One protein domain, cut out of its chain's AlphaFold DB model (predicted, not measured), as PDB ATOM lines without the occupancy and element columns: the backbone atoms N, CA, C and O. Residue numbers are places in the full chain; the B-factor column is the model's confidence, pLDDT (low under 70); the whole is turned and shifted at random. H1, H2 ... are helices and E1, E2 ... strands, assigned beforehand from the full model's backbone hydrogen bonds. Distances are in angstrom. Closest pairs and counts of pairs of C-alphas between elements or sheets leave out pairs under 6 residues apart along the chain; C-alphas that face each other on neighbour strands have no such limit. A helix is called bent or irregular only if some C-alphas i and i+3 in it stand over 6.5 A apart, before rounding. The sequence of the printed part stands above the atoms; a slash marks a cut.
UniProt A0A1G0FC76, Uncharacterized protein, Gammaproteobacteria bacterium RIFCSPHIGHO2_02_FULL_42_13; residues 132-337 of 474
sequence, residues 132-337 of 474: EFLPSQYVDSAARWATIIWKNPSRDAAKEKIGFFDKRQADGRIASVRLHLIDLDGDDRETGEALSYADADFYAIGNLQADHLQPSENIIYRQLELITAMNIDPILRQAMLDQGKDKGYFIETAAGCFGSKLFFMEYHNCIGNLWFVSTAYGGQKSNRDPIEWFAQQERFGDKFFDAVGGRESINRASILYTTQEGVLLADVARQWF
ATOM      1  N   GLU A 132     129.756  56.361 140.646       61.50
ATOM      2  CA  GLU A 132     129.469  55.729 139.360       61.50
ATOM      3  C   GLU A 132     130.724  55.198 138.665       61.50
ATOM      4  O   GLU A 132     130.645  54.137 138.039       61.50
ATOM      5  N   PHE A 133     131.853  55.887 138.840       59.53
ATOM      6  CA  PHE A 133     133.131  55.555 138.235       59.53
ATOM      7  C   PHE A 133     133.873  54.464 138.995       59.53
ATOM      8  O   PHE A 133     134.605  53.705 138.368       59.53
ATOM      9  N   LEU A 134     133.635  54.338 140.304       65.31
ATOM     10  CA  LEU A 134     134.265  53.322 141.140       65.31
ATOM     11  C   LEU A 134     133.858  51.898 140.707       65.31
ATOM     12  O   LEU A 134     132.702  51.668 140.327       65.31
ATOM     13  N   PRO A 135     134.762  50.900 140.798       62.75
ATOM     14  CA  PRO A 135     134.438  49.528 140.455       62.75
ATOM     15  C   PRO A 135     133.305  49.028 141.339       62.75
ATOM     16  O   PRO A 135     133.246  49.361 142.522       62.75
ATOM     17  N   SER A 136     132.436  48.166 140.811       68.00
ATOM     18  CA  SER A 136     131.280  47.664 141.575       68.00
ATOM     19  C   SER A 136     131.670  46.980 142.894       68.00
ATOM     20  O   SER A 136     130.886  46.958 143.831       68.00
ATOM     21  N   GLN A 137     132.890  46.446 142.969       69.75
ATOM     22  CA  GLN A 137     133.477  45.790 144.146       69.75
ATOM     23  C   GLN A 137     134.260  46.735 145.078       69.75
ATOM     24  O   GLN A 137     134.938  46.272 145.999       69.75
ATOM     25  N   TYR A 138     134.243  48.049 144.822       75.06
ATOM     26  CA  TYR A 138     134.986  49.025 145.617       75.06
ATOM     27  C   TYR A 138     134.488  49.089 147.053       75.06
ATOM     28  O   TYR A 138     135.316  49.038 147.948       75.06
ATOM     29  N   VAL A 139     133.171  49.131 147.276       78.81
ATOM     30  CA  VAL A 139     132.591  49.216 148.628       78.81
ATOM     31  C   VAL A 139     133.063  48.044 149.492       78.81
ATOM     32  O   VAL A 139     133.603  48.254 150.576       78.81
ATOM     33  N   ASP A 140     132.978  46.820 148.966       76.19
ATOM     34  CA  ASP A 140     133.454  45.616 149.655       76.19
ATOM     35  C   ASP A 140     134.971  45.655 149.893       76.19
ATOM     36  O   ASP A 140     135.471  45.262 150.951       76.19
ATOM     37  N   SER A 141     135.728  46.151 148.910       81.12
ATOM     38  CA  SER A 141     137.180  46.287 149.023       81.12
ATOM     39  C   SER A 141     137.571  47.331 150.061       81.12
ATOM     40  O   SER A 141     138.476  47.061 150.844       81.12
ATOM     41  N   ALA A 142     136.888  48.473 150.097       84.25
ATOM     42  CA  ALA A 142     137.120  49.563 151.031       84.25
ATOM     43  C   ALA A 142     136.804  49.126 152.463       84.25
ATOM     44  O   ALA A 142     137.656  49.268 153.341       84.25
ATOM     45  N   ALA A 143     135.654  48.476 152.673       87.81
ATOM     46  CA  ALA A 143     135.283  47.899 153.964       87.81
ATOM     47  C   ALA A 143     136.326  46.881 154.452       87.81
ATOM     48  O   ALA A 143     136.765  46.933 155.598       87.81
ATOM     49  N   ARG A 144     136.798  45.993 153.569       87.69
ATOM     50  CA  ARG A 144     137.871  45.040 153.897       87.69
ATOM     51  C   ARG A 144     139.208  45.734 154.166       87.69
ATOM     52  O   ARG A 144     139.976  45.301 155.015       87.69
ATOM     53  N   TRP A 145     139.548  46.770 153.414       89.75
ATOM     54  CA  TRP A 145     140.811  47.486 153.577       89.75
ATOM     55  C   TRP A 145     140.876  48.298 154.861       89.75
ATOM     56  O   TRP A 145     141.955  48.400 155.446       89.75
ATOM     57  N   ALA A 146     139.736  48.809 155.321       92.25
ATOM     58  CA  ALA A 146     139.615  49.474 156.610       92.25
ATOM     59  C   ALA A 146     140.015  48.562 157.784       92.25
ATOM     60  O   ALA A 146     140.427  49.058 158.825       92.25
ATOM     61  N   THR A 147     139.969  47.233 157.614       92.88
ATOM     62  CA  THR A 147     140.326  46.261 158.662       92.88
ATOM     63  C   THR A 147     141.737  45.678 158.523       92.88
ATOM     64  O   THR A 147     142.109  44.791 159.290       92.88
ATOM     65  N   ILE A 148     142.534  46.111 157.539       91.06
ATOM     66  CA  ILE A 148     143.884  45.579 157.294       91.06
ATOM     67  C   ILE A 148     144.925  46.593 157.754       91.06
ATOM     68  O   ILE A 148     145.017  47.674 157.186       91.06
ATOM     69  N   ILE A 149     145.769  46.221 158.717       92.06
ATOM     70  CA  ILE A 149     146.944  47.017 159.097       92.06
ATOM     71  C   ILE A 149     147.988  46.949 157.976       92.06
ATOM     72  O   ILE A 149     148.453  45.856 157.638       92.06
ATOM     73  N   TRP A 150     148.418  48.097 157.441       87.44
ATOM     74  CA  TRP A 150     149.370  48.135 156.325       87.44
ATOM     75  C   TRP A 150     150.729  48.724 156.727       87.44
ATOM     76  O   TRP A 150     150.981  49.915 156.601       87.44
ATOM     77  N   LYS A 151     151.622  47.868 157.242       73.81
ATOM     78  CA  LYS A 151     152.896  48.304 157.855       73.81
ATOM     79  C   LYS A 151     153.991  48.692 156.858       73.81
ATOM     80  O   LYS A 151     154.805  49.546 157.169       73.81
ATOM     81  N   ASN A 152     154.021  48.051 155.689       69.88
ATOM     82  CA  ASN A 152     155.076  48.226 154.686       69.88
ATOM     83  C   ASN A 152     154.463  48.520 153.309       69.88
ATOM     84  O   ASN A 152     154.493  47.649 152.432       69.88
ATOM     85  N   PRO A 153     153.863  49.703 153.108       68.88
ATOM     86  CA  PRO A 153     153.397  50.108 151.788       68.88
ATOM     87  C   PRO A 153     154.616  50.263 150.858       68.88
ATOM     88  O   PRO A 153     155.364  51.233 150.952       68.88
ATOM     89  N   SER A 154     154.878  49.277 149.997       55.91
ATOM     90  CA  SER A 154     155.988  49.335 149.037       55.91
ATOM     91  C   SER A 154     155.559  49.993 147.724       55.91
ATOM     92  O   SER A 154     154.388  49.973 147.345       55.91
ATOM     93  N   ARG A 155     156.530  50.523 146.968       43.97
ATOM     94  CA  ARG A 155     156.318  51.042 145.604       43.97
ATOM     95  C   ARG A 155     155.802  49.961 144.629       43.97
ATOM     96  O   ARG A 155     155.112  50.288 143.665       43.97
ATOM     97  N   ASP A 156     156.062  48.682 144.927       42.44
ATOM     98  CA  ASP A 156     155.558  47.505 144.195       42.44
ATOM     99  C   ASP A 156     154.094  47.148 144.509       42.44
ATOM    100  O   ASP A 156     153.540  46.201 143.939       42.44
ATOM    101  N   ALA A 157     153.400  47.980 145.295       44.12
ATOM    102  CA  ALA A 157     151.941  48.009 145.359       44.12
ATOM    103  C   ALA A 157     151.279  48.222 143.981       44.12
ATOM    104  O   ALA A 157     150.063  48.163 143.891       44.12
ATOM    105  N   ALA A 158     152.033  48.402 142.887       40.72
ATOM    106  CA  ALA A 158     151.549  48.373 141.506       40.72
ATOM    107  C   ALA A 158     150.637  47.173 141.172       40.72
ATOM    108  O   ALA A 158     149.735  47.329 140.355       40.72
ATOM    109  N   LYS A 159     150.818  46.009 141.822       44.34
ATOM    110  CA  LYS A 159     149.902  44.852 141.698       44.34
ATOM    111  C   LYS A 159     148.627  44.966 142.546       44.34
ATOM    112  O   LYS A 159     147.672  44.238 142.310       44.34
ATOM    113  N   GLU A 160     148.626  45.853 143.534       47.62
ATOM    114  CA  GLU A 160     147.532  46.093 144.482       47.62
ATOM    115  C   GLU A 160     146.847  47.452 144.287       47.62
ATOM    116  O   GLU A 160     145.888  47.760 144.999       47.62
ATOM    117  N   LYS A 161     147.313  48.258 143.321       49.78
ATOM    118  CA  LYS A 161     146.636  49.472 142.874       49.78
ATOM    119  C   LYS A 161     145.236  49.080 142.424       49.78
ATOM    120  O   LYS A 161     145.076  48.435 141.389       49.78
ATOM    121  N   ILE A 162     144.217  49.471 143.187       45.91
ATOM    122  CA  ILE A 162     142.859  49.441 142.658       45.91
ATOM    123  C   ILE A 162     142.763  50.598 141.684       45.91
ATOM    124  O   ILE A 162     142.716  51.760 142.077       45.91
ATOM    125  N   GLY A 163     142.740  50.257 140.399       50.34
ATOM    126  CA  GLY A 163     142.168  51.145 139.408       50.34
ATOM    127  C   GLY A 163     140.710  51.346 139.788       50.34
ATOM    128  O   GLY A 163     139.922  50.404 139.748       50.34
ATOM    129  N   PHE A 164     140.353  52.556 140.196       46.47
ATOM    130  CA  PHE A 164     138.987  52.894 140.561       46.47
ATOM    131  C   PHE A 164     138.041  52.980 139.347       46.47
ATOM    132  O   PHE A 164     137.074  53.713 139.414       46.47
ATOM    133  N   PHE A 165     138.272  52.229 138.266       45.62
ATOM    134  CA  PHE A 165     137.421  52.224 137.075       45.62
ATOM    135  C   PHE A 165     137.354  50.817 136.465       45.62
ATOM    136  O   PHE A 165     138.282  50.445 135.756       45.62
ATOM    137  N   ASP A 166     136.280  50.061 136.732       40.50
ATOM    138  CA  ASP A 166     135.657  49.128 135.766       40.50
ATOM    139  C   ASP A 166     134.317  48.588 136.315       40.50
ATOM    140  O   ASP A 166     134.225  48.165 137.473       40.50
ATOM    141  N   LYS A 167     133.267  48.560 135.491       39.44
ATOM    142  CA  LYS A 167     131.924  48.119 135.896       39.44
ATOM    143  C   LYS A 167     131.347  47.086 134.919       39.44
ATOM    144  O   LYS A 167     130.309  47.314 134.319       39.44
ATOM    145  N   ARG A 168     131.998  45.925 134.749       37.03
ATOM    146  CA  ARG A 168     131.482  44.735 134.011       37.03
ATOM    147  C   ARG A 168     131.053  44.944 132.538       37.03
ATOM    148  O   ARG A 168     130.555  44.000 131.944       37.03
ATOM    149  N   GLN A 169     131.251  46.118 131.937       40.84
ATOM    150  CA  GLN A 169     130.885  46.439 130.545       40.84
ATOM    151  C   GLN A 169     132.102  46.723 129.654       40.84
ATOM    152  O   GLN A 169     131.966  47.227 128.544       40.84
ATOM    153  N   ALA A 170     133.287  46.302 130.094       38.00
ATOM    154  CA  ALA A 170     134.428  46.053 129.230       38.00
ATOM    155  C   ALA A 170     134.249  44.763 128.398       38.00
ATOM    156  O   ALA A 170     135.187  43.983 128.259       38.00
ATOM    157  N   ASP A 171     133.086  44.546 127.772       38.38
ATOM    158  CA  ASP A 171     132.903  43.499 126.742       38.38
ATOM    159  C   ASP A 171     133.614  43.886 125.420       38.38
ATOM    160  O   ASP A 171     133.210  43.519 124.318       38.38
ATOM    161  N   GLY A 172     134.721  44.633 125.523       40.47
ATOM    162  CA  GLY A 172     135.560  45.006 124.393       40.47
ATOM    163  C   GLY A 172     136.766  45.897 124.702       40.47
ATOM    164  O   GLY A 172     137.776  45.730 124.025       40.47
ATOM    165  N   ARG A 173     136.712  46.814 125.682       39.09
ATOM    166  CA  ARG A 173     137.801  47.718 126.150       39.09
ATOM    167  C   ARG A 173     137.309  48.469 127.416       39.09
ATOM    168  O   ARG A 173     136.112  48.481 127.628       39.09
ATOM    169  N   ILE A 174     138.203  49.131 128.176       36.50
ATOM    170  CA  ILE A 174     137.955  50.185 129.215       36.50
ATOM    171  C   ILE A 174     138.064  49.758 130.701       36.50
ATOM    172  O   ILE A 174     137.144  49.187 131.256       36.50
ATOM    173  N   ALA A 175     139.170  50.119 131.379       38.06
ATOM    174  CA  ALA A 175     139.384  49.905 132.828       38.06
ATOM    175  C   ALA A 175     140.302  50.956 133.522       38.06
ATOM    176  O   ALA A 175     141.162  50.618 134.334       38.06
ATOM    177  N   SER A 176     140.228  52.245 133.173       43.78
ATOM    178  CA  SER A 176     141.051  53.296 133.816       43.78
ATOM    179  C   SER A 176     140.539  54.696 133.439       43.78
ATOM    180  O   SER A 176     139.941  54.831 132.375       43.78
ATOM    181  N   VAL A 177     140.841  55.751 134.220       41.84
ATOM    182  CA  VAL A 177     140.778  57.170 133.766       41.84
ATOM    183  C   VAL A 177     141.379  57.315 132.364       41.84
ATOM    184  O   VAL A 177     140.854  58.018 131.506       41.84
ATOM    185  N   ARG A 178     142.443  56.541 132.119       40.69
ATOM    186  CA  ARG A 178     143.113  56.360 130.835       40.69
ATOM    187  C   ARG A 178     142.166  55.981 129.693       40.69
ATOM    188  O   ARG A 178     142.426  56.406 128.586       40.69
ATOM    189  N   LEU A 179     141.125  55.178 129.924       39.03
ATOM    190  CA  LEU A 179     140.201  54.690 128.894       39.03
ATOM    191  C   LEU A 179     138.905  55.512 128.780       39.03
ATOM    192  O   LEU A 179     138.398  55.643 127.675       39.03
ATOM    193  N   HIS A 180     138.446  56.173 129.851       38.97
ATOM    194  CA  HIS A 180     137.384  57.192 129.747       38.97
ATOM    195  C   HIS A 180     137.818  58.380 128.864       38.97
ATOM    196  O   HIS A 180     137.028  58.908 128.090       38.97
ATOM    197  N   LEU A 181     139.108  58.739 128.914       40.44
ATOM    198  CA  LEU A 181     139.725  59.699 127.991       40.44
ATOM    199  C   LEU A 181     139.938  59.141 126.564       40.44
ATOM    200  O   LEU A 181     140.182  59.925 125.659       40.44
ATOM    201  N   ILE A 182     139.871  57.817 126.355       38.28
ATOM    202  CA  ILE A 182     140.016  57.159 125.037       38.28
ATOM    203  C   ILE A 182     138.660  57.022 124.324       38.28
ATOM    204  O   ILE A 182     138.604  57.183 123.107       38.28
ATOM    205  N   ASP A 183     137.563  56.771 125.048       37.25
ATOM    206  CA  ASP A 183     136.216  56.635 124.457       37.25
ATOM    207  C   ASP A 183     135.657  57.938 123.878       37.25
ATOM    208  O   ASP A 183     134.820  57.905 122.977       37.25
ATOM    209  N   LEU A 184     136.125  59.087 124.370       40.34
ATOM    210  CA  LEU A 184     135.736  60.395 123.845       40.34
ATOM    211  C   LEU A 184     136.344  60.708 122.470       40.34
ATOM    212  O   LEU A 184     135.896  61.668 121.847       40.34
ATOM    213  N   ASP A 185     137.327  59.934 121.994       35.72
ATOM    214  CA  ASP A 185     138.187  60.387 120.890       35.72
ATOM    215  C   ASP A 185     138.194  59.502 119.630       35.72
ATOM    216  O   ASP A 185     138.679  59.938 118.593       35.72
ATOM    217  N   GLY A 186     137.587  58.309 119.654       34.03
ATOM    218  CA  GLY A 186     137.410  57.485 118.449       34.03
ATOM    219  C   GLY A 186     138.712  56.967 117.803       34.03
ATOM    220  O   GLY A 186     139.801  57.518 117.927       34.03
ATOM    221  N   ASP A 187     138.619  55.829 117.115       38.50
ATOM    222  CA  ASP A 187     139.751  55.232 116.392       38.50
ATOM    223  C   ASP A 187     140.040  56.068 115.125       38.50
ATOM    224  O   ASP A 187     139.135  56.281 114.322       38.50
ATOM    225  N   ASP A 188     141.274  56.525 114.898       41.25
ATOM    226  CA  ASP A 188     142.174  55.755 114.035       41.25
ATOM    227  C   ASP A 188     143.601  56.325 113.946       41.25
ATOM    228  O   ASP A 188     143.923  57.487 114.205       41.25
ATOM    229  N   ARG A 189     144.473  55.414 113.541       43.81
ATOM    230  CA  ARG A 189     145.920  55.513 113.389       43.81
ATOM    231  C   ARG A 189     146.312  56.630 112.416       43.81
ATOM    232  O   ARG A 189     146.164  56.438 111.216       43.81
ATOM    233  N   GLU A 190     146.853  57.736 112.947       41.75
ATOM    234  CA  GLU A 190     147.939  58.586 112.381       41.75
ATOM    235  C   GLU A 190     148.019  60.027 112.952       41.75
ATOM    236  O   GLU A 190     148.608  60.899 112.318       41.75
ATOM    237  N   THR A 191     147.507  60.299 114.166       52.22
ATOM    238  CA  THR A 191     147.666  61.628 114.816       52.22
ATOM    239  C   THR A 191     148.502  61.650 116.109       52.22
ATOM    240  O   THR A 191     149.316  62.550 116.249       52.22
ATOM    241  N   GLY A 192     148.387  60.677 117.025       50.97
ATOM    242  CA  GLY A 192     149.394  60.359 118.063       50.97
ATOM    243  C   GLY A 192     149.835  61.424 119.091       50.97
ATOM    244  O   GLY A 192     150.899  61.226 119.674       50.97
ATOM    245  N   GLU A 193     149.112  62.527 119.329       48.59
ATOM    246  CA  GLU A 193     149.665  63.662 120.100       48.59
ATOM    247  C   GLU A 193     148.801  64.328 121.156       48.59
ATOM    248  O   GLU A 193     147.587  64.433 121.008       48.59
ATOM    249  N   ALA A 194     149.497  64.839 122.191       46.94
ATOM    250  CA  ALA A 194     148.938  64.911 123.509       46.94
ATOM    251  C   ALA A 194     149.451  66.027 124.490       46.94
ATOM    252  O   ALA A 194     150.621  65.983 124.863       46.94
ATOM    253  N   LEU A 195     148.641  67.010 124.936       49.97
ATOM    254  CA  LEU A 195     149.004  68.189 125.772       49.97
ATOM    255  C   LEU A 195     148.247  68.228 127.127       49.97
ATOM    256  O   LEU A 195     147.043  68.003 127.160       49.97
ATOM    257  N   SER A 196     148.981  68.269 128.261       51.09
ATOM    258  CA  SER A 196     148.500  68.350 129.672       51.09
ATOM    259  C   SER A 196     149.657  68.537 130.610       51.09
ATOM    260  O   SER A 196     150.726  67.946 130.496       51.09
ATOM    261  N   TYR A 197     149.296  69.326 131.569       50.25
ATOM    262  CA  TYR A 197     149.849  69.833 132.769       50.25
ATOM    263  C   TYR A 197     148.671  69.871 133.806       50.25
ATOM    264  O   TYR A 197     148.757  70.510 134.833       50.25
ATOM    265  N   ALA A 198     147.522  69.234 133.530       55.19
ATOM    266  CA  ALA A 198     146.225  69.302 134.200       55.19
ATOM    267  C   ALA A 198     145.621  70.725 134.177       55.19
ATOM    268  O   ALA A 198     145.424  71.382 135.176       55.19
ATOM    269  N   ASP A 199     145.368  71.221 132.980       45.75
ATOM    270  CA  ASP A 199     145.841  72.549 132.548       45.75
ATOM    271  C   ASP A 199     145.314  72.953 131.161       45.75
ATOM    272  O   ASP A 199     145.842  73.850 130.513       45.75
ATOM    273  N   ALA A 200     144.278  72.251 130.723       51.91
ATOM    274  CA  ALA A 200     143.505  72.533 129.529       51.91
ATOM    275  C   ALA A 200     144.185  72.214 128.179       51.91
ATOM    276  O   ALA A 200     144.687  73.143 127.568       51.91
ATOM    277  N   ASP A 201     144.002  70.952 127.707       47.47
ATOM    278  CA  ASP A 201     144.122  70.382 126.320       47.47
ATOM    279  C   ASP A 201     145.449  69.794 125.940       47.47
ATOM    280  O   ASP A 201     146.419  70.312 126.453       47.47
ATOM    281  N   PHE A 202     145.619  68.875 124.965       51.00
ATOM    282  CA  PHE A 202     144.732  67.914 124.293       51.00
ATOM    283  C   PHE A 202     145.519  66.647 124.020       51.00
ATOM    284  O   PHE A 202     146.512  66.741 123.308       51.00
ATOM    285  N   TYR A 203     145.062  65.503 124.533       46.16
ATOM    286  CA  TYR A 203     145.769  64.227 124.521       46.16
ATOM    287  C   TYR A 203     145.364  63.200 123.484       46.16
ATOM    288  O   TYR A 203     144.295  62.632 123.624       46.16
ATOM    289  N   ALA A 204     146.304  62.797 122.631       45.31
ATOM    290  CA  ALA A 204     146.338  61.533 121.949       45.31
ATOM    291  C   ALA A 204     147.600  60.682 122.169       45.31
ATOM    292  O   ALA A 204     148.706  61.028 121.809       45.31
ATOM    293  N   ILE A 205     147.493  59.459 122.636       42.16
ATOM    294  CA  ILE A 205     146.268  58.932 123.234       42.16
ATOM    295  C   ILE A 205     146.554  57.827 124.255       42.16
ATOM    296  O   ILE A 205     145.734  57.520 125.111       42.16
ATOM    297  N   GLY A 206     147.764  57.249 124.250       40.53
ATOM    298  CA  GLY A 206     148.204  56.340 125.319       40.53
ATOM    299  C   GLY A 206     148.214  56.987 126.715       40.53
ATOM    300  O   GLY A 206     148.315  56.262 127.712       40.53
ATOM    301  N   ASN A 207     148.099  58.323 126.727       46.81
ATOM    302  CA  ASN A 207     147.459  59.206 127.701       46.81
ATOM    303  C   ASN A 207     147.783  58.955 129.138       46.81
ATOM    304  O   ASN A 207     146.956  58.477 129.909       46.81
ATOM    305  N   LEU A 208     148.965  59.465 129.482       45.75
ATOM    306  CA  LEU A 208     149.147  60.094 130.779       45.75
ATOM    307  C   LEU A 208     148.811  59.143 131.917       45.75
ATOM    308  O   LEU A 208     147.952  59.422 132.748       45.75
ATOM    309  N   GLN A 209     149.430  57.968 131.886       39.44
ATOM    310  CA  GLN A 209     149.193  56.877 132.823       39.44
ATOM    311  C   GLN A 209     149.590  57.333 134.234       39.44
ATOM    312  O   GLN A 209     150.740  57.184 134.624       39.44
ATOM    313  N   ALA A 210     148.617  57.961 134.900       52.62
ATOM    314  CA  ALA A 210     148.649  58.764 136.119       52.62
ATOM    315  C   ALA A 210     150.016  58.905 136.795       52.62
ATOM    316  O   ALA A 210     150.466  57.984 137.481       52.62
ATOM    317  N   ASP A 211     150.599  60.101 136.699       57.88
ATOM    318  CA  ASP A 211     151.525  60.541 137.731       57.88
ATOM    319  C   ASP A 211     150.886  61.649 138.563       57.88
ATOM    320  O   ASP A 211     149.935  62.307 138.153       57.88
ATOM    321  N   HIS A 212     151.320  61.758 139.802       72.44
ATOM    322  CA  HIS A 212     150.639  62.549 140.818       72.44
ATOM    323  C   HIS A 212     151.303  63.910 140.957       72.44
ATOM    324  O   HIS A 212     152.517  63.971 140.761       72.44
ATOM    325  N   LEU A 213     150.587  64.992 141.302       80.81
ATOM    326  CA  LEU A 213     151.221  66.296 141.542       80.81
ATOM    327  C   LEU A 213     152.301  66.111 142.607       80.81
ATOM    328  O   LEU A 213     153.462  66.451 142.380       80.81
ATOM    329  N   GLN A 214     151.905  65.492 143.712       84.94
ATOM    330  CA  GLN A 214     152.788  65.052 144.769       84.94
ATOM    331  C   GLN A 214     153.126  63.565 144.592       84.94
ATOM    332  O   GLN A 214     152.209  62.741 144.538       84.94
ATOM    333  N   PRO A 215     154.418  63.187 144.509       78.94
ATOM    334  CA  PRO A 215     154.817  61.799 144.290       78.94
ATOM    335  C   PRO A 215     154.247  60.843 145.345       78.94
ATOM    336  O   PRO A 215     154.210  61.165 146.533       78.94
ATOM    337  N   SER A 216     153.880  59.625 144.939       77.56
ATOM    338  CA  SER A 216     153.316  58.623 145.858       77.56
ATOM    339  C   SER A 216     154.263  58.262 147.001       77.56
ATOM    340  O   SER A 216     153.809  58.029 148.113       77.56
ATOM    341  N   GLU A 217     155.574  58.236 146.741       78.12
ATOM    342  CA  GLU A 217     156.586  58.036 147.784       78.12
ATOM    343  C   GLU A 217     156.475  59.123 148.856       78.12
ATOM    344  O   GLU A 217     156.411  58.806 150.037       78.12
ATOM    345  N   ASN A 218     156.371  60.393 148.453       83.69
ATOM    346  CA  ASN A 218     156.223  61.507 149.383       83.69
ATOM    347  C   ASN A 218     154.930  61.389 150.207       83.69
ATOM    348  O   ASN A 218     154.978  61.535 151.425       83.69
ATOM    349  N   ILE A 219     153.803  61.048 149.577       87.50
ATOM    350  CA  ILE A 219     152.523  60.831 150.273       87.50
ATOM    351  C   ILE A 219     152.651  59.709 151.301       87.50
ATOM    352  O   ILE A 219     152.335  59.918 152.468       87.50
ATOM    353  N   ILE A 220     153.179  58.552 150.895       86.94
ATOM    354  CA  ILE A 220     153.372  57.400 151.780       86.94
ATOM    355  C   ILE A 220     154.296  57.764 152.947       86.94
ATOM    356  O   ILE A 220     153.978  57.444 154.090       86.94
ATOM    357  N   TYR A 221     155.404  58.468 152.699       86.88
ATOM    358  CA  TYR A 221     156.296  58.916 153.770       86.88
ATOM    359  C   TYR A 221     155.585  59.838 154.760       86.88
ATOM    360  O   TYR A 221     155.724  59.647 155.965       86.88
ATOM    361  N   ARG A 222     154.775  60.784 154.275       91.19
ATOM    362  CA  ARG A 222     153.993  61.683 155.137       91.19
ATOM    363  C   ARG A 222     152.941  60.928 155.947       91.19
ATOM    364  O   ARG A 222     152.772  61.200 157.130       91.19
ATOM    365  N   GLN A 223     152.280  59.945 155.340       93.00
ATOM    366  CA  GLN A 223     151.334  59.059 156.020       93.00
ATOM    367  C   GLN A 223     152.013  58.233 157.119       93.00
ATOM    368  O   GLN A 223     151.491  58.138 158.227       93.00
ATOM    369  N   LEU A 224     153.190  57.670 156.847       91.88
ATOM    370  CA  LEU A 224     153.976  56.934 157.840       91.88
ATOM    371  C   LEU A 224     154.485  57.848 158.963       91.88
ATOM    372  O   LEU A 224     154.486  57.445 160.128       91.88
ATOM    373  N   GLU A 225     154.886  59.076 158.634       92.38
ATOM    374  CA  GLU A 225     155.291  60.085 159.614       92.38
ATOM    375  C   GLU A 225     154.130  60.459 160.542       92.38
ATOM    376  O   GLU A 225     154.316  60.451 161.757       92.38
ATOM    377  N   LEU A 226     152.926  60.674 160.000       95.44
ATOM    378  CA  LEU A 226     151.712  60.895 160.789       95.44
ATOM    379  C   LEU A 226     151.437  59.721 161.741       95.44
ATOM    380  O   LEU A 226     151.259  59.934 162.938       95.44
ATOM    381  N   ILE A 227     151.449  58.477 161.248       95.44
ATOM    382  CA  ILE A 227     151.228  57.293 162.100       95.44
ATOM    383  C   ILE A 227     152.286  57.198 163.206       95.44
ATOM    384  O   ILE A 227     151.971  56.847 164.343       95.44
ATOM    385  N   THR A 228     153.538  57.527 162.896       94.12
ATOM    386  CA  THR A 228     154.613  57.557 163.896       94.12
ATOM    387  C   THR A 228     154.331  58.619 164.959       94.12
ATOM    388  O   THR A 228     154.373  58.310 166.147       94.12
ATOM    389  N   ALA A 229     153.958  59.831 164.547       94.94
ATOM    390  CA  ALA A 229     153.624  60.922 165.455       94.94
ATOM    391  C   ALA A 229     152.410  60.601 166.341       94.94
ATOM    392  O   ALA A 229     152.466  60.831 167.544       94.94
ATOM    393  N   MET A 230     151.358  59.980 165.797       95.81
ATOM    394  CA  MET A 230     150.211  59.503 166.582       95.81
ATOM    395  C   MET A 230     150.621  58.458 167.630       95.81
ATOM    396  O   MET A 230     150.033  58.379 168.708       95.81
ATOM    397  N   ASN A 231     151.621  57.621 167.347       95.25
ATOM    398  CA  ASN A 231     152.115  56.658 168.331       95.25
ATOM    399  C   ASN A 231     152.966  57.302 169.431       95.25
ATOM    400  O   ASN A 231     153.000  56.767 170.537       95.25
ATOM    401  N   ILE A 232     153.593  58.442 169.144       94.06
ATOM    402  CA  ILE A 232     154.388  59.222 170.098       94.06
ATOM    403  C   ILE A 232     153.493  60.099 170.979       94.06
ATOM    404  O   ILE A 232     153.678  60.126 172.192       94.06
ATOM    405  N   ASP A 233     152.531  60.806 170.385       93.44
ATOM    406  CA  ASP A 233     151.740  61.824 171.069       93.44
ATOM    407  C   ASP A 233     150.242  61.466 171.148       93.44
ATOM    408  O   ASP A 233     149.553  61.462 170.122       93.44
ATOM    409  N   PRO A 234     149.700  61.208 172.356       92.12
ATOM    410  CA  PRO A 234     148.281  60.911 172.545       92.12
ATOM    411  C   PRO A 234     147.332  62.051 172.150       92.12
ATOM    412  O   PRO A 234     146.227  61.764 171.691       92.12
ATOM    413  N   ILE A 235     147.746  63.319 172.290       92.56
ATOM    414  CA  ILE A 235     146.908  64.481 171.938       92.56
ATOM    415  C   ILE A 235     146.690  64.515 170.424       92.56
ATOM    416  O   ILE A 235     145.546  64.494 169.961       92.56
ATOM    417  N   LEU A 236     147.779  64.457 169.642       94.12
ATOM    418  CA  LEU A 236     147.683  64.331 168.188       94.12
ATOM    419  C   LEU A 236     146.882  63.085 167.790       94.12
ATOM    420  O   LEU A 236     146.050  63.160 166.886       94.12
ATOM    421  N   ARG A 237     147.122  61.937 168.442       95.12
ATOM    422  CA  ARG A 237     146.392  60.699 168.141       95.12
ATOM    423  C   ARG A 237     144.890  60.914 168.230       95.12
ATOM    424  O   ARG A 237     144.200  60.584 167.272       95.12
ATOM    425  N   GLN A 238     144.408  61.467 169.339       94.56
ATOM    426  CA  GLN A 238     142.982  61.681 169.548       94.56
ATOM    427  C   GLN A 238     142.403  62.622 168.485       94.56
ATOM    428  O   GLN A 238     141.425  62.265 167.835       94.56
ATOM    429  N   ALA A 239     143.071  63.748 168.212       93.69
ATOM    430  CA  ALA A 239     142.639  64.694 167.182       93.69
ATOM    431  C   ALA A 239     142.515  64.044 165.790       93.69
ATOM    432  O   ALA A 239     141.543  64.263 165.067       93.69
ATOM    433  N   MET A 240     143.483  63.203 165.414       95.50
ATOM    434  CA  MET A 240     143.481  62.516 164.121       95.50
ATOM    435  C   MET A 240     142.456  61.380 164.068       95.50
ATOM    436  O   MET A 240     141.815  61.201 163.034       95.50
ATOM    437  N   LEU A 241     142.259  60.638 165.165       93.88
ATOM    438  CA  LEU A 241     141.199  59.630 165.274       93.88
ATOM    439  C   LEU A 241     139.815  60.265 165.125       93.88
ATOM    440  O   LEU A 241     138.983  59.725 164.399       93.88
ATOM    441  N   ASP A 242     139.594  61.427 165.740       92.81
ATOM    442  CA  ASP A 242     138.338  62.170 165.630       92.81
ATOM    443  C   ASP A 242     138.113  62.693 164.203       92.81
ATOM    444  O   ASP A 242     137.021  62.549 163.653       92.81
ATOM    445  N   GLN A 243     139.151  63.219 163.543       91.88
ATOM    446  CA  GLN A 243     139.065  63.688 162.152       91.88
ATOM    447  C   GLN A 243     138.905  62.542 161.129       91.88
ATOM    448  O   GLN A 243     138.275  62.695 160.075       91.88
ATOM    449  N   GLY A 244     139.507  61.389 161.414       86.75
ATOM    450  CA  GLY A 244     139.419  60.166 160.617       86.75
ATOM    451  C   GLY A 244     138.231  59.276 160.980       86.75
ATOM    452  O   GLY A 244     138.107  58.182 160.418       86.75
ATOM    453  N   LYS A 245     137.384  59.714 161.920       83.31
ATOM    454  CA  LYS A 245     136.267  58.934 162.447       83.31
ATOM    455  C   LYS A 245     135.346  58.491 161.314       83.31
ATOM    456  O   LYS A 245     135.105  59.228 160.363       83.31
ATOM    457  N   ASP A 246     134.907  57.239 161.389       85.38
ATOM    458  CA  ASP A 246     134.036  56.570 160.412       85.38
ATOM    459  C   ASP A 246     134.636  56.347 159.007       85.38
ATOM    460  O   ASP A 246     134.058  55.613 158.207       85.38
ATOM    461  N   LYS A 247     135.837  56.870 158.711       88.31
ATOM    462  CA  LYS A 247     136.538  56.635 157.432       88.31
ATOM    463  C   LYS A 247     137.306  55.315 157.392       88.31
ATOM    464  O   LYS A 247     137.777  54.911 156.338       88.31
ATOM    465  N   GLY A 248     137.492  54.647 158.534       91.25
ATOM    466  CA  GLY A 248     138.248  53.392 158.609       91.25
ATOM    467  C   GLY A 248     139.740  53.549 158.290       91.25
ATOM    468  O   GLY A 248     140.367  52.615 157.794       91.25
ATOM    469  N   TYR A 249     140.314  54.734 158.525       94.69
ATOM    470  CA  TYR A 249     141.719  55.034 158.215       94.69
ATOM    471  C   TYR A 249     142.710  54.491 159.237       94.69
ATOM    472  O   TYR A 249     143.859  54.209 158.894       94.69
ATOM    473  N   PHE A 250     142.275  54.320 160.480       95.94
ATOM    474  CA  PHE A 250     143.139  53.925 161.579       95.94
ATOM    475  C   PHE A 250     142.625  52.662 162.254       95.94
ATOM    476  O   PHE A 250     141.420  52.437 162.349       95.94
ATOM    477  N   ILE A 251     143.560  51.838 162.717       94.81
ATOM    478  CA  ILE A 251     143.298  50.617 163.470       94.81
ATOM    479  C   ILE A 251     144.090  50.702 164.769       94.81
ATOM    480  O   ILE A 251     145.324  50.712 164.753       94.81
ATOM    481  N   GLU A 252     143.379  50.742 165.890       93.69
ATOM    482  CA  GLU A 252     143.982  50.730 167.217       93.69
ATOM    483  C   GLU A 252     144.135  49.302 167.740       93.69
ATOM    484  O   GLU A 252     143.236  48.466 167.647       93.69
ATOM    485  N   THR A 253     145.308  49.016 168.297       92.12
ATOM    486  CA  THR A 253     145.628  47.739 168.939       92.12
ATOM    487  C   THR A 253     146.406  47.996 170.227       92.12
ATOM    488  O   THR A 253     146.888  49.103 170.458       92.12
ATOM    489  N   ALA A 254     146.640  46.953 171.028       88.81
ATOM    490  CA  ALA A 254     147.518  47.048 172.199       88.81
ATOM    491  C   ALA A 254     148.953  47.510 171.860       88.81
ATOM    492  O   ALA A 254     149.642  48.049 172.718       88.81
ATOM    493  N   ALA A 255     149.406  47.308 170.617       87.50
ATOM    494  CA  ALA A 255     150.731  47.721 170.158       87.50
ATOM    495  C   ALA A 255     150.786  49.178 169.656       87.50
ATOM    496  O   ALA A 255     151.863  49.635 169.282       87.50
ATOM    497  N   GLY A 256     149.651  49.884 169.606       89.81
ATOM    498  CA  GLY A 256     149.547  51.255 169.106       89.81
ATOM    499  C   GLY A 256     148.519  51.427 167.986       89.81
ATOM    500  O   GLY A 256     147.741  50.518 167.673       89.81
ATOM    501  N   CYS A 257     148.535  52.617 167.390       94.00
ATOM    502  CA  CYS A 257     147.693  53.015 166.268       94.00
ATOM    503  C   CYS A 257     148.404  52.739 164.938       94.00
ATOM    504  O   CYS A 257     149.573  53.078 164.758       94.00
ATOM    505  N   PHE A 258     147.698  52.150 163.978       94.38
ATOM    506  CA  PHE A 258     148.232  51.835 162.658       94.38
ATOM    507  C   PHE A 258     147.359  52.420 161.553       94.38
ATOM    508  O   PHE A 258     146.139  52.467 161.683       94.38
ATOM    509  N   GLY A 259     147.976  52.791 160.431       94.00
ATOM    510  CA  GLY A 259     147.241  53.099 159.209       94.00
ATOM    511  C   GLY A 259     146.627  51.831 158.615       94.00
ATOM    512  O   GLY A 259     147.303  50.801 158.479       94.00
ATOM    513  N   SER A 260     145.348  51.902 158.260       93.62
ATOM    514  CA  SER A 260     144.668  50.844 157.523       93.62
ATOM    515  C   SER A 260     145.111  50.831 156.061       93.62
ATOM    516  O   SER A 260     145.641  51.814 155.539       93.62
ATOM    517  N   LYS A 261     144.848  49.736 155.345       89.25
ATOM    518  CA  LYS A 261     145.093  49.681 153.903       89.25
ATOM    519  C   LYS A 261     144.293  50.754 153.156       89.25
ATOM    520  O   LYS A 261     144.787  51.301 152.174       89.25
ATOM    521  N   LEU A 262     143.099  51.088 153.649       88.94
ATOM    522  CA  LEU A 262     142.231  52.104 153.059       88.94
ATOM    523  C   LEU A 262     142.881  53.490 153.101       88.94
ATOM    524  O   LEU A 262     142.936  54.160 152.075       88.94
ATOM    525  N   PHE A 263     143.460  53.864 154.246       92.00
ATOM    526  CA  PHE A 263     144.158  55.138 154.421       92.00
ATOM    527  C   PHE A 263     145.245  55.356 153.365       92.00
ATOM    528  O   PHE A 263     145.245  56.360 152.661       92.00
ATOM    529  N   PHE A 264     146.156  54.408 153.166       87.31
ATOM    530  CA  PHE A 264     147.195  54.582 152.143       87.31
ATOM    531  C   PHE A 264     146.623  54.557 150.717       87.31
ATOM    532  O   PHE A 264     147.065  55.327 149.865       87.31
ATOM    533  N   MET A 265     145.628  53.704 150.444       81.31
ATOM    534  CA  MET A 265     145.065  53.561 149.098       81.31
ATOM    535  C   MET A 265     144.243  54.767 148.644       81.31
ATOM    536  O   MET A 265     144.304  55.116 147.465       81.31
ATOM    537  N   GLU A 266     143.475  55.406 149.525       84.31
ATOM    538  CA  GLU A 266     142.648  56.558 149.147       84.31
ATOM    539  C   GLU A 266     143.491  57.785 148.821       84.31
ATOM    540  O   GLU A 266     143.308  58.391 147.769       84.31
ATOM    541  N   TYR A 267     144.483  58.100 149.657       86.62
ATOM    542  CA  TYR A 267     145.416  59.195 149.379       86.62
ATOM    543  C   TYR A 267     146.254  58.929 148.127       86.62
ATOM    544  O   TYR A 267     146.504  59.850 147.349       86.62
ATOM    545  N   HIS A 268     146.646  57.669 147.897       77.19
ATOM    546  CA  HIS A 268     147.340  57.288 146.670       77.19
ATOM    547  C   HIS A 268     146.504  57.559 145.418       77.19
ATOM    548  O   HIS A 268     147.069  57.927 144.402       77.19
ATOM    549  N   ASN A 269     145.185  57.391 145.483       73.00
ATOM    550  CA  ASN A 269     144.286  57.507 144.333       73.00
ATOM    551  C   ASN A 269     143.436  58.791 144.355       73.00
ATOM    552  O   ASN A 269     142.408  58.870 143.678       73.00
ATOM    553  N   CYS A 270     143.842  59.785 145.143       79.06
ATOM    554  CA  CYS A 270     143.143  61.056 145.258       79.06
ATOM    555  C   CYS A 270     143.064  61.762 143.895       79.06
ATOM    556  O   CYS A 270     144.096  62.054 143.284       79.06
ATOM    557  N   ILE A 271     141.848  62.096 143.442       73.19
ATOM    558  CA  ILE A 271     141.636  62.799 142.166       73.19
ATOM    559  C   ILE A 271     142.327  64.152 142.164       73.19
ATOM    560  O   ILE A 271     142.970  64.510 141.179       73.19
ATOM    561  N   GLY A 272     142.215  64.889 143.267       75.75
ATOM    562  CA  GLY A 272     142.845  66.198 143.420       75.75
ATOM    563  C   GLY A 272     144.368  66.131 143.533       75.75
ATOM    564  O   GLY A 272     145.013  67.138 143.779       75.75
ATOM    565  N   ASN A 273     144.969  64.954 143.366       79.75
ATOM    566  CA  ASN A 273     146.406  64.784 143.233       79.75
ATOM    567  C   ASN A 273     146.803  64.193 141.867       79.75
ATOM    568  O   ASN A 273     147.990  64.058 141.593       79.75
ATOM    569  N   LEU A 274     145.856  63.851 140.988       74.00
ATOM    570  CA  LEU A 274     146.174  63.372 139.642       74.00
ATOM    571  C   LEU A 274     146.746  64.517 138.798       74.00
ATOM    572  O   LEU A 274     146.149  65.589 138.694       74.00
ATOM    573  N   TRP A 275     147.913  64.284 138.193       72.50
ATOM    574  CA  TRP A 275     148.677  65.298 137.475       72.50
ATOM    575  C   TRP A 275     149.252  64.755 136.171       72.50
ATOM    576  O   TRP A 275     150.269  64.067 136.100       72.50
ATOM    577  N   PHE A 276     148.581  65.084 135.090       61.31
ATOM    578  CA  PHE A 276     148.874  64.531 133.787       61.31
ATOM    579  C   PHE A 276     149.966  65.365 133.092       61.31
ATOM    580  O   PHE A 276     149.774  66.562 132.907       61.31
ATOM    581  N   VAL A 277     151.102  64.753 132.722       58.91
ATOM    582  CA  VAL A 277     152.264  65.429 132.097       58.91
ATOM    583  C   VAL A 277     152.572  64.881 130.702       58.91
ATOM    584  O   VAL A 277     152.679  63.665 130.524       58.91
ATOM    585  N   SER A 278     152.801  65.767 129.728       54.75
ATOM    586  CA  SER A 278     153.151  65.368 128.358       54.75
ATOM    587  C   SER A 278     154.581  64.840 128.280       54.75
ATOM    588  O   SER A 278     155.537  65.539 128.615       54.75
ATOM    589  N   THR A 279     154.756  63.621 127.766       48.56
ATOM    590  CA  THR A 279     156.083  63.029 127.534       48.56
ATOM    591  C   THR A 279     156.791  63.614 126.306       48.56
ATOM    592  O   THR A 279     158.004  63.457 126.175       48.56
ATOM    593  N   ALA A 280     156.070  64.318 125.426       43.09
ATOM    594  CA  ALA A 280     156.609  64.877 124.185       43.09
ATOM    595  C   ALA A 280     157.515  66.106 124.399       43.09
ATOM    596  O   ALA A 280     158.369  66.386 123.562       43.09
ATOM    597  N   TYR A 281     157.381  66.804 125.532       46.28
ATOM    598  CA  TYR A 281     158.162  68.009 125.858       46.28
ATOM    599  C   TYR A 281     159.359  67.740 126.789       46.28
ATOM    600  O   TYR A 281     159.936  68.670 127.344       46.28
ATOM    601  N   GLY A 282     159.747  66.474 126.992       40.81
ATOM    602  CA  GLY A 282     160.906  66.120 127.825       40.81
ATOM    603  C   GLY A 282     160.707  66.343 129.331       40.81
ATOM    604  O   GLY A 282     161.671  66.260 130.091       40.81
ATOM    605  N   GLY A 283     159.472  66.597 129.777       51.75
ATOM    606  CA  GLY A 283     159.127  66.759 131.185       51.75
ATOM    607  C   GLY A 283     159.235  65.441 131.945       51.75
ATOM    608  O   GLY A 283     158.246  64.735 132.122       51.75
ATOM    609  N   GLN A 284     160.433  65.088 132.411       50.16
ATOM    610  CA  GLN A 284     160.563  64.072 133.451       50.16
ATOM    611  C   GLN A 284     160.121  64.685 134.772       50.16
ATOM    612  O   GLN A 284     160.725  65.642 135.265       50.16
ATOM    613  N   LYS A 285     159.064  64.128 135.365       54.75
ATOM    614  CA  LYS A 285     158.716  64.489 136.727       54.75
ATOM    615  C   LYS A 285     159.789  63.944 137.658       54.75
ATOM    616  O   LYS A 285     160.020  62.742 137.742       54.75
ATOM    617  N   SER A 286     160.488  64.848 138.326       58.59
ATOM    618  CA  SER A 286     161.407  64.477 139.392       58.59
ATOM    619  C   SER A 286     160.617  64.057 140.631       58.59
ATOM    620  O   SER A 286     159.586  64.665 140.910       58.59
ATOM    621  N   ASN A 287     161.151  63.150 141.454       63.44
ATOM    622  CA  ASN A 287     160.636  62.866 142.807       63.44
ATOM    623  C   ASN A 287     160.817  64.053 143.790       63.44
ATOM    624  O   ASN A 287     160.844  63.854 145.002       63.44
ATOM    625  N   ARG A 288     161.015  65.275 143.279       66.62
ATOM    626  CA  ARG A 288     161.185  66.493 144.072       66.62
ATOM    627  C   ARG A 288     159.850  66.947 144.640       66.62
ATOM    628  O   ARG A 288     158.778  66.543 144.185       66.62
ATOM    629  N   ASP A 289     159.956  67.814 145.632       78.19
ATOM    630  CA  ASP A 289     158.827  68.514 146.211       78.19
ATOM    631  C   ASP A 289     158.027  69.279 145.127       78.19
ATOM    632  O   ASP A 289     158.636  69.904 144.249       78.19
ATOM    633  N   PRO A 290     156.678  69.254 145.156       83.62
ATOM    634  CA  PRO A 290     155.844  69.965 144.187       83.62
ATOM    635  C   PRO A 290     156.167  71.456 144.034       83.62
ATOM    636  O   PRO A 290     156.093  71.986 142.927       83.62
ATOM    637  N   ILE A 291     156.553  72.138 145.113       87.25
ATOM    638  CA  ILE A 291     156.834  73.578 145.109       87.25
ATOM    639  C   ILE A 291     158.167  73.843 144.411       87.25
ATOM    640  O   ILE A 291     158.263  74.740 143.574       87.25
ATOM    641  N   GLU A 292     159.186  73.027 144.691       84.19
ATOM    642  CA  GLU A 292     160.458  73.085 143.962       84.19
ATOM    643  C   GLU A 292     160.264  72.802 142.473       84.19
ATOM    644  O   GLU A 292     160.896  73.441 141.629       84.19
ATOM    645  N   TRP A 293     159.377  71.860 142.145       82.12
ATOM    646  CA  TRP A 293     159.050  71.535 140.765       82.12
ATOM    647  C   TRP A 293     158.379  72.713 140.051       82.12
ATOM    648  O   TRP A 293     158.859  73.100 138.983       82.12
ATOM    649  N   PHE A 294     157.344  73.326 140.643       85.00
ATOM    650  CA  PHE A 294     156.662  74.500 140.081       85.00
ATOM    651  C   PHE A 294     157.607  75.685 139.866       85.00
ATOM    652  O   PHE A 294     157.547  76.321 138.815       85.00
ATOM    653  N   ALA A 295     158.522  75.934 140.809       84.56
ATOM    654  CA  ALA A 295     159.518  77.002 140.700       84.56
ATOM    655  C   ALA A 295     160.439  76.852 139.479       84.56
ATOM    656  O   ALA A 295     160.979  77.839 138.989       84.56
ATOM    657  N   GLN A 296     160.622  75.623 138.992       80.38
ATOM    658  CA  GLN A 296     161.478  75.309 137.849       80.38
ATOM    659  C   GLN A 296     160.713  75.272 136.518       80.38
ATOM    660  O   GLN A 296     161.347  75.175 135.469       80.38
ATOM    661  N   GLN A 297     159.374  75.326 136.533       77.56
ATOM    662  CA  GLN A 297     158.574  75.287 135.308       77.56
ATOM    663  C   GLN A 297     158.395  76.690 134.725       77.56
ATOM    664  O   GLN A 297     157.861  77.573 135.390       77.56
ATOM    665  N   GLU A 298     158.735  76.870 133.448       79.12
ATOM    666  CA  GLU A 298     158.624  78.153 132.733       79.12
ATOM    667  C   GLU A 298     157.204  78.743 132.761       79.12
ATOM    668  O   GLU A 298     157.025  79.947 132.939       79.12
ATOM    669  N   ARG A 299     156.183  77.888 132.616       77.69
ATOM    670  CA  ARG A 299     154.774  78.308 132.609       77.69
ATOM    671  C   ARG A 299     154.175  78.522 134.000       77.69
ATOM    672  O   ARG A 299     153.080  79.050 134.068       77.69
ATOM    673  N   PHE A 300     154.847  78.117 135.078       83.75
ATOM    674  CA  PHE A 300     154.396  78.384 136.448       83.75
ATOM    675  C   PHE A 300     155.337  79.395 137.103       83.75
ATOM    676  O   PHE A 300     155.043  80.592 137.109       83.75
ATOM    677  N   GLY A 301     156.486  78.925 137.601       84.69
ATOM    678  CA  GLY A 301     157.550  79.761 138.145       84.69
ATOM    679  C   GLY A 301     157.054  80.751 139.200       84.69
ATOM    680  O   GLY A 301     156.092  80.492 139.925       84.69
ATOM    681  N   ASP A 302     157.703  81.910 139.267       88.06
ATOM    682  CA  ASP A 302     157.347  82.946 140.240       88.06
ATOM    683  C   ASP A 302     155.973  83.575 139.954       88.06
ATOM    684  O   ASP A 302     155.267  83.914 140.894       88.06
ATOM    685  N   LYS A 303     155.512  83.610 138.692       89.00
ATOM    686  CA  LYS A 303     154.175  84.135 138.339       89.00
ATOM    687  C   LYS A 303     153.047  83.361 139.014       89.00
ATOM    688  O   LYS A 303     152.068  83.960 139.455       89.00
ATOM    689  N   PHE A 304     153.177  82.037 139.073       90.31
ATOM    690  CA  PHE A 304     152.229  81.199 139.795       90.31
ATOM    691  C   PHE A 304     152.272  81.497 141.294       90.31
ATOM    692  O   PHE A 304     151.226  81.709 141.901       90.31
ATOM    693  N   PHE A 305     153.471  81.565 141.885       90.94
ATOM    694  CA  PHE A 305     153.604  81.827 143.317       90.94
ATOM    695  C   PHE A 305     153.098  83.208 143.718       90.94
ATOM    696  O   PHE A 305     152.406  83.307 144.724       90.94
ATOM    697  N   ASP A 306     153.362  84.243 142.928       90.12
ATOM    698  CA  ASP A 306     152.837  85.586 143.165       90.12
ATOM    699  C   ASP A 306     151.301  85.590 143.164       90.12
ATOM    700  O   ASP A 306     150.682  86.214 144.026       90.12
ATOM    701  N   ALA A 307     150.680  84.835 142.251       87.25
ATOM    702  CA  ALA A 307     149.226  84.736 142.151       87.25
ATOM    703  C   ALA A 307     148.575  83.999 143.332       87.25
ATOM    704  O   ALA A 307     147.438  84.309 143.682       87.25
ATOM    705  N   VAL A 308     149.281  83.052 143.961       87.19
ATOM    706  CA  VAL A 308     148.767  82.306 145.126       87.19
ATOM    707  C   VAL A 308     149.196  82.901 146.474       87.19
ATOM    708  O   VAL A 308     148.893  82.324 147.510       87.19
ATOM    709  N   GLY A 309     149.869  84.058 146.496       87.00
ATOM    710  CA  GLY A 309     150.279  84.738 147.737       87.00
ATOM    711  C   GLY A 309     151.663  84.339 148.269       87.00
ATOM    712  O   GLY A 309     151.965  84.522 149.447       87.00
ATOM    713  N   GLY A 310     152.521  83.798 147.407       87.81
ATOM    714  CA  GLY A 310     153.900  83.401 147.688       87.81
ATOM    715  C   GLY A 310     154.048  81.927 148.072       87.81
ATOM    716  O   GLY A 310     153.080  81.230 148.355       87.81
ATOM    717  N   ARG A 311     155.288  81.424 148.121       87.56
ATOM    718  CA  ARG A 311     155.578  80.006 148.444       87.56
ATOM    719  C   ARG A 311     155.186  79.602 149.868       87.56
ATOM    720  O   ARG A 311     154.934  78.426 150.120       87.56
ATOM    721  N   GLU A 312     155.161  80.572 150.777       83.25
ATOM    722  CA  GLU A 312     154.814  80.387 152.190       83.25
ATOM    723  C   GLU A 312     153.299  80.269 152.412       83.25
ATOM    724  O   GLU A 312     152.862  79.779 153.450       83.25
ATOM    725  N   SER A 313     152.485  80.678 151.429       85.88
ATOM    726  CA  SER A 313     151.025  80.522 151.471       85.88
ATOM    727  C   SER A 313     150.582  79.063 151.322       85.88
ATOM    728  O   SER A 313     149.472  78.702 151.705       85.88
ATOM    729  N   ILE A 314     151.448  78.191 150.800       89.94
ATOM    730  CA  ILE A 314     151.125  76.784 150.581       89.94
ATOM    731  C   ILE A 314     151.267  76.035 151.903       89.94
ATOM    732  O   ILE A 314     152.354  75.926 152.473       89.94
ATOM    733  N   ASN A 315     150.162  75.469 152.371       88.75
ATOM    734  CA  ASN A 315     150.118  74.619 153.541       88.75
ATOM    735  C   ASN A 315     150.725  73.240 153.226       88.75
ATOM    736  O   ASN A 315     150.120  72.371 152.592       88.75
ATOM    737  N   ARG A 316     151.944  73.039 153.737       89.06
ATOM    738  CA  ARG A 316     152.703  71.783 153.649       89.06
ATOM    739  C   ARG A 316     152.516  70.881 154.866       89.06
ATOM    740  O   ARG A 316     153.264  69.917 155.002       89.06
ATOM    741  N   ALA A 317     151.598  71.191 155.782       89.38
ATOM    742  CA  ALA A 317     151.279  70.329 156.921       89.38
ATOM    743  C   ALA A 317     150.294  69.225 156.518       89.38
ATOM    744  O   ALA A 317     150.399  68.106 156.994       89.38
ATOM    745  N   SER A 318     149.394  69.459 155.570       92.25
ATOM    746  CA  SER A 318     148.481  68.405 155.105       92.25
ATOM    747  C   SER A 318     149.222  67.267 154.382       92.25
ATOM    748  O   SER A 318     150.291  67.486 153.803       92.25
ATOM    749  N   ILE A 319     148.707  66.028 154.417       92.94
ATOM    750  CA  ILE A 319     149.313  64.898 153.679       92.94
ATOM    751  C   ILE A 319     149.456  65.253 152.196       92.94
ATOM    752  O   ILE A 319     150.557  65.133 151.668       92.94
ATOM    753  N   LEU A 320     148.382  65.726 151.560       92.25
ATOM    754  CA  LEU A 320     148.401  66.383 150.251       92.25
ATOM    755  C   LEU A 320     148.487  67.892 150.454       92.25
ATOM    756  O   LEU A 320     147.720  68.429 151.254       92.25
ATOM    757  N   TYR A 321     149.376  68.567 149.729       92.38
ATOM    758  CA  TYR A 321     149.557  70.014 149.875       92.38
ATOM    759  C   TYR A 321     148.289  70.792 149.524       92.38
ATOM    760  O   TYR A 321     147.624  70.505 148.526       92.38
ATOM    761  N   THR A 322     147.989  71.795 150.343       92.31
ATOM    762  CA  THR A 322     146.820  72.669 150.203       92.31
ATOM    763  C   THR A 322     147.223  74.141 150.258       92.31
ATOM    764  O   THR A 322     148.361  74.470 150.588       92.31
ATOM    765  N   THR A 323     146.312  75.052 149.934       90.50
ATOM    766  CA  THR A 323     146.423  76.466 150.317       90.50
ATOM    767  C   THR A 323     146.043  76.660 151.789       90.50
ATOM    768  O   THR A 323     145.631  75.708 152.461       90.50
ATOM    769  N   GLN A 324     146.163  77.886 152.309       85.50
ATOM    770  CA  GLN A 324     145.675  78.212 153.658       85.50
ATOM    771  C   GLN A 324     144.162  77.999 153.798       85.50
ATOM    772  O   GLN A 324     143.686  77.639 154.869       85.50
ATOM    773  N   GLU A 325     143.415  78.151 152.706       85.94
ATOM    774  CA  GLU A 325     141.966  77.943 152.633       85.94
ATOM    775  C   GLU A 325     141.581  76.461 152.479       85.94
ATOM    776  O   GLU A 325     140.404  76.142 152.330       85.94
ATOM    777  N   GLY A 326     142.555  75.542 152.483       86.31
ATOM    778  CA  GLY A 326     142.308  74.100 152.417       86.31
ATOM    779  C   GLY A 326     142.086  73.542 151.008       86.31
ATOM    780  O   GLY A 326     141.821  72.349 150.862       86.31
ATOM    781  N   VAL A 327     142.244  74.353 149.959       89.00
ATOM    782  CA  VAL A 327     142.109  73.896 148.565       89.00
ATOM    783  C   VAL A 327     143.355  73.117 148.156       89.00
ATOM    784  O   VAL A 327     144.469  73.547 148.443       89.00
ATOM    785  N   LEU A 328     143.201  71.973 147.484       89.75
ATOM    786  CA  LEU A 328     144.343  71.168 147.042       89.75
ATOM    787  C   LEU A 328     145.225  71.954 146.068       89.75
ATOM    788  O   LEU A 328     144.739  72.566 145.117       89.75
ATOM    789  N   LEU A 329     146.543  71.893 146.274       89.25
ATOM    790  CA  LEU A 329     147.516  72.638 145.473       89.25
ATOM    791  C   LEU A 329     147.417  72.295 143.986       89.25
ATOM    792  O   LEU A 329     147.624  73.169 143.146       89.25
ATOM    793  N   ALA A 330     147.089  71.039 143.659       84.69
ATOM    794  CA  ALA A 330     146.849  70.672 142.274       84.69
ATOM    795  C   ALA A 330     145.714  71.514 141.715       84.69
ATOM    796  O   ALA A 330     145.951  72.246 140.770       84.69
ATOM    797  N   ASP A 331     144.533  71.487 142.326       83.56
ATOM    798  CA  ASP A 331     143.340  72.214 141.876       83.56
ATOM    799  C   ASP A 331     143.628  73.691 141.608       83.56
ATOM    800  O   ASP A 331     143.276  74.198 140.543       83.56
ATOM    801  N   VAL A 332     144.362  74.342 142.511       87.62
ATOM    802  CA  VAL A 332     144.773  75.743 142.348       87.62
ATOM    803  C   VAL A 332     145.701  75.931 141.153       87.62
ATOM    804  O   VAL A 332     145.471  76.810 140.324       87.62
ATOM    805  N   ALA A 333     146.726  75.089 141.017       85.56
ATOM    806  CA  ALA A 333     147.632  75.148 139.876       85.56
ATOM    807  C   ALA A 333     146.899  74.898 138.547       85.56
ATOM    808  O   ALA A 333     147.159  75.593 137.563       85.56
ATOM    809  N   ARG A 334     145.940  73.963 138.535       79.12
ATOM    810  CA  ARG A 334     145.098  73.652 137.373       79.12
ATOM    811  C   ARG A 334     144.258  74.854 136.954       79.12
ATOM    812  O   ARG A 334     144.243  75.234 135.781       79.12
ATOM    813  N   GLN A 335     143.569  75.463 137.918       81.69
ATOM    814  CA  GLN A 335     142.716  76.621 137.678       81.69
ATOM    815  C   GLN A 335     143.530  77.816 137.176       81.69
ATOM    816  O   GLN A 335     143.217  78.368 136.121       81.69
ATOM    817  N   TRP A 336     144.608  78.162 137.879       86.56
ATOM    818  CA  TRP A 336     145.460  79.290 137.516       86.56
ATOM    819  C   TRP A 336     146.037  79.147 136.105       86.56
ATOM    820  O   TRP A 336     146.039  80.100 135.321       86.56
ATOM    821  N   PHE A 337     146.500  77.945 135.752       78.81
ATOM    822  CA  PHE A 337     147.071  77.707 134.432       78.81
ATOM    823  C   PHE A 337     146.015  77.841 133.334       78.81
ATOM    824  O   PHE A 337     146.278  78.457 132.301       78.81
TER     825      PHE A 337
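This is residues 132 to 337 of the 474 residues of an uncharacterized protein of Gammaproteobacteria bacterium RIFCSPHIGHO2_02_FULL_42_13 (UniProt A0A1G0FC76). A long helix, H4, runs along the longest axis of the domain, and with the small strand hairpin E1-E2 beside it, H5 turned back at its far corner, and H6 and H1 next to it in turn, it makes the well-ordered end. The opposite end is loose loop, chiefly residues 184 to 206, with the short helix H3 near it, while the short helices H7, H8 and H9 form a loosely joined group at one side. The printed part has 206 residues, with nine named helices and two named strands in the order H1 H2 H3 H4 H5 E1 E2 H6 H7 H8 H9, and E1 and E2 make one antiparallel sheet. The class is mostly helix, though under half of the residues are in named elements. The whole is compact, with a radius of gyration of the C-alphas of 18.9 A, and it spans 61 by 49 by 27 A, only just flat.

H1, residues 138 to 146, touches H6, residues 261 to 268, at a steep tilt of 64 degrees, opposite ways; the closest C-alphas are those of Trp 145 and Lys 261, 4.8 A apart. H2, residues 155 to 159, is close to but not clearly touching H4, residues 216 to 232, with the closest C-alphas, those of Arg 155 and Glu 217, at 7.3 A. H2 is irregular, but only just: C-alphas 155 and 158 are 6.8 A apart. H3, residues 177 to 183, is apart from the other named elements. H4 touches H5, residues 234 to 243, only at the corner by their link, where the C-alphas of Met 230 and Arg 237 come closest at 4.3 A. E1, residues 250 to 253, and E2, residues 256 to 259, form an antiparallel hairpin at 152 degrees, with N 251 and O 258 within hydrogen-bond range at 2.8 A and N 258 and O 251 at 2.9 A. The closest C-alphas of H4 and E2 are those of Asn 231 and Gly 256, 6.0 A apart. With its residues 216 to 223 alone H4 touches H6, at a steep tilt of 46 degrees, opposite ways; the C-alphas of Ser 216 and His 268 come closest at 6.2 A. H7, residues 290 to 296, and H8, residues 301 to 307, only just touch, with 3 pairs of C-alphas within 8 A, and only at the corner; those of Ala 295 and Gly 301 are closest at 4.2 A. H9, residues 329 to 337, is close to but not clearly touching H8, about perpendicular at 87 degrees, with the closest C-alphas, those of Phe 304 and Trp 336, at 7.4 A. In H1, H4, H5, H7, H8 and H9 every O i to N i+4 pair is within hydrogen-bond range; H3 has 2 of 3, H6 3 of 4, and H2 0 of 1, beside 1 of 2 O i to N i+3 pairs.

H1 begins at C-alpha 138, (134.986, 49.025, 145.617), and is 11.9 A long. H4 is 24.3 A from C-alpha 216 to C-alpha 232, at (154.388, 59.222, 170.098), and H5 is 14.2 A. E1 is 9.9 A and E2 10.3 A. H9 is 12.2 A and ends at C-alpha 337, (147.071, 77.707, 134.432).

The C-alphas of Glu 190 and Ala 254 are the two farthest apart, at 60.9 A. The printed part has no cut. The links H2 to H3, H3 to H4, H6 to H7 and H8 to H9 are long. Residues 211 to 212 pair antiparallel with residues 274 to 275. The mean pLDDT of the printed part is 72.1; residues 132 to 137, 152 to 211 and 276 to 288 are under 70.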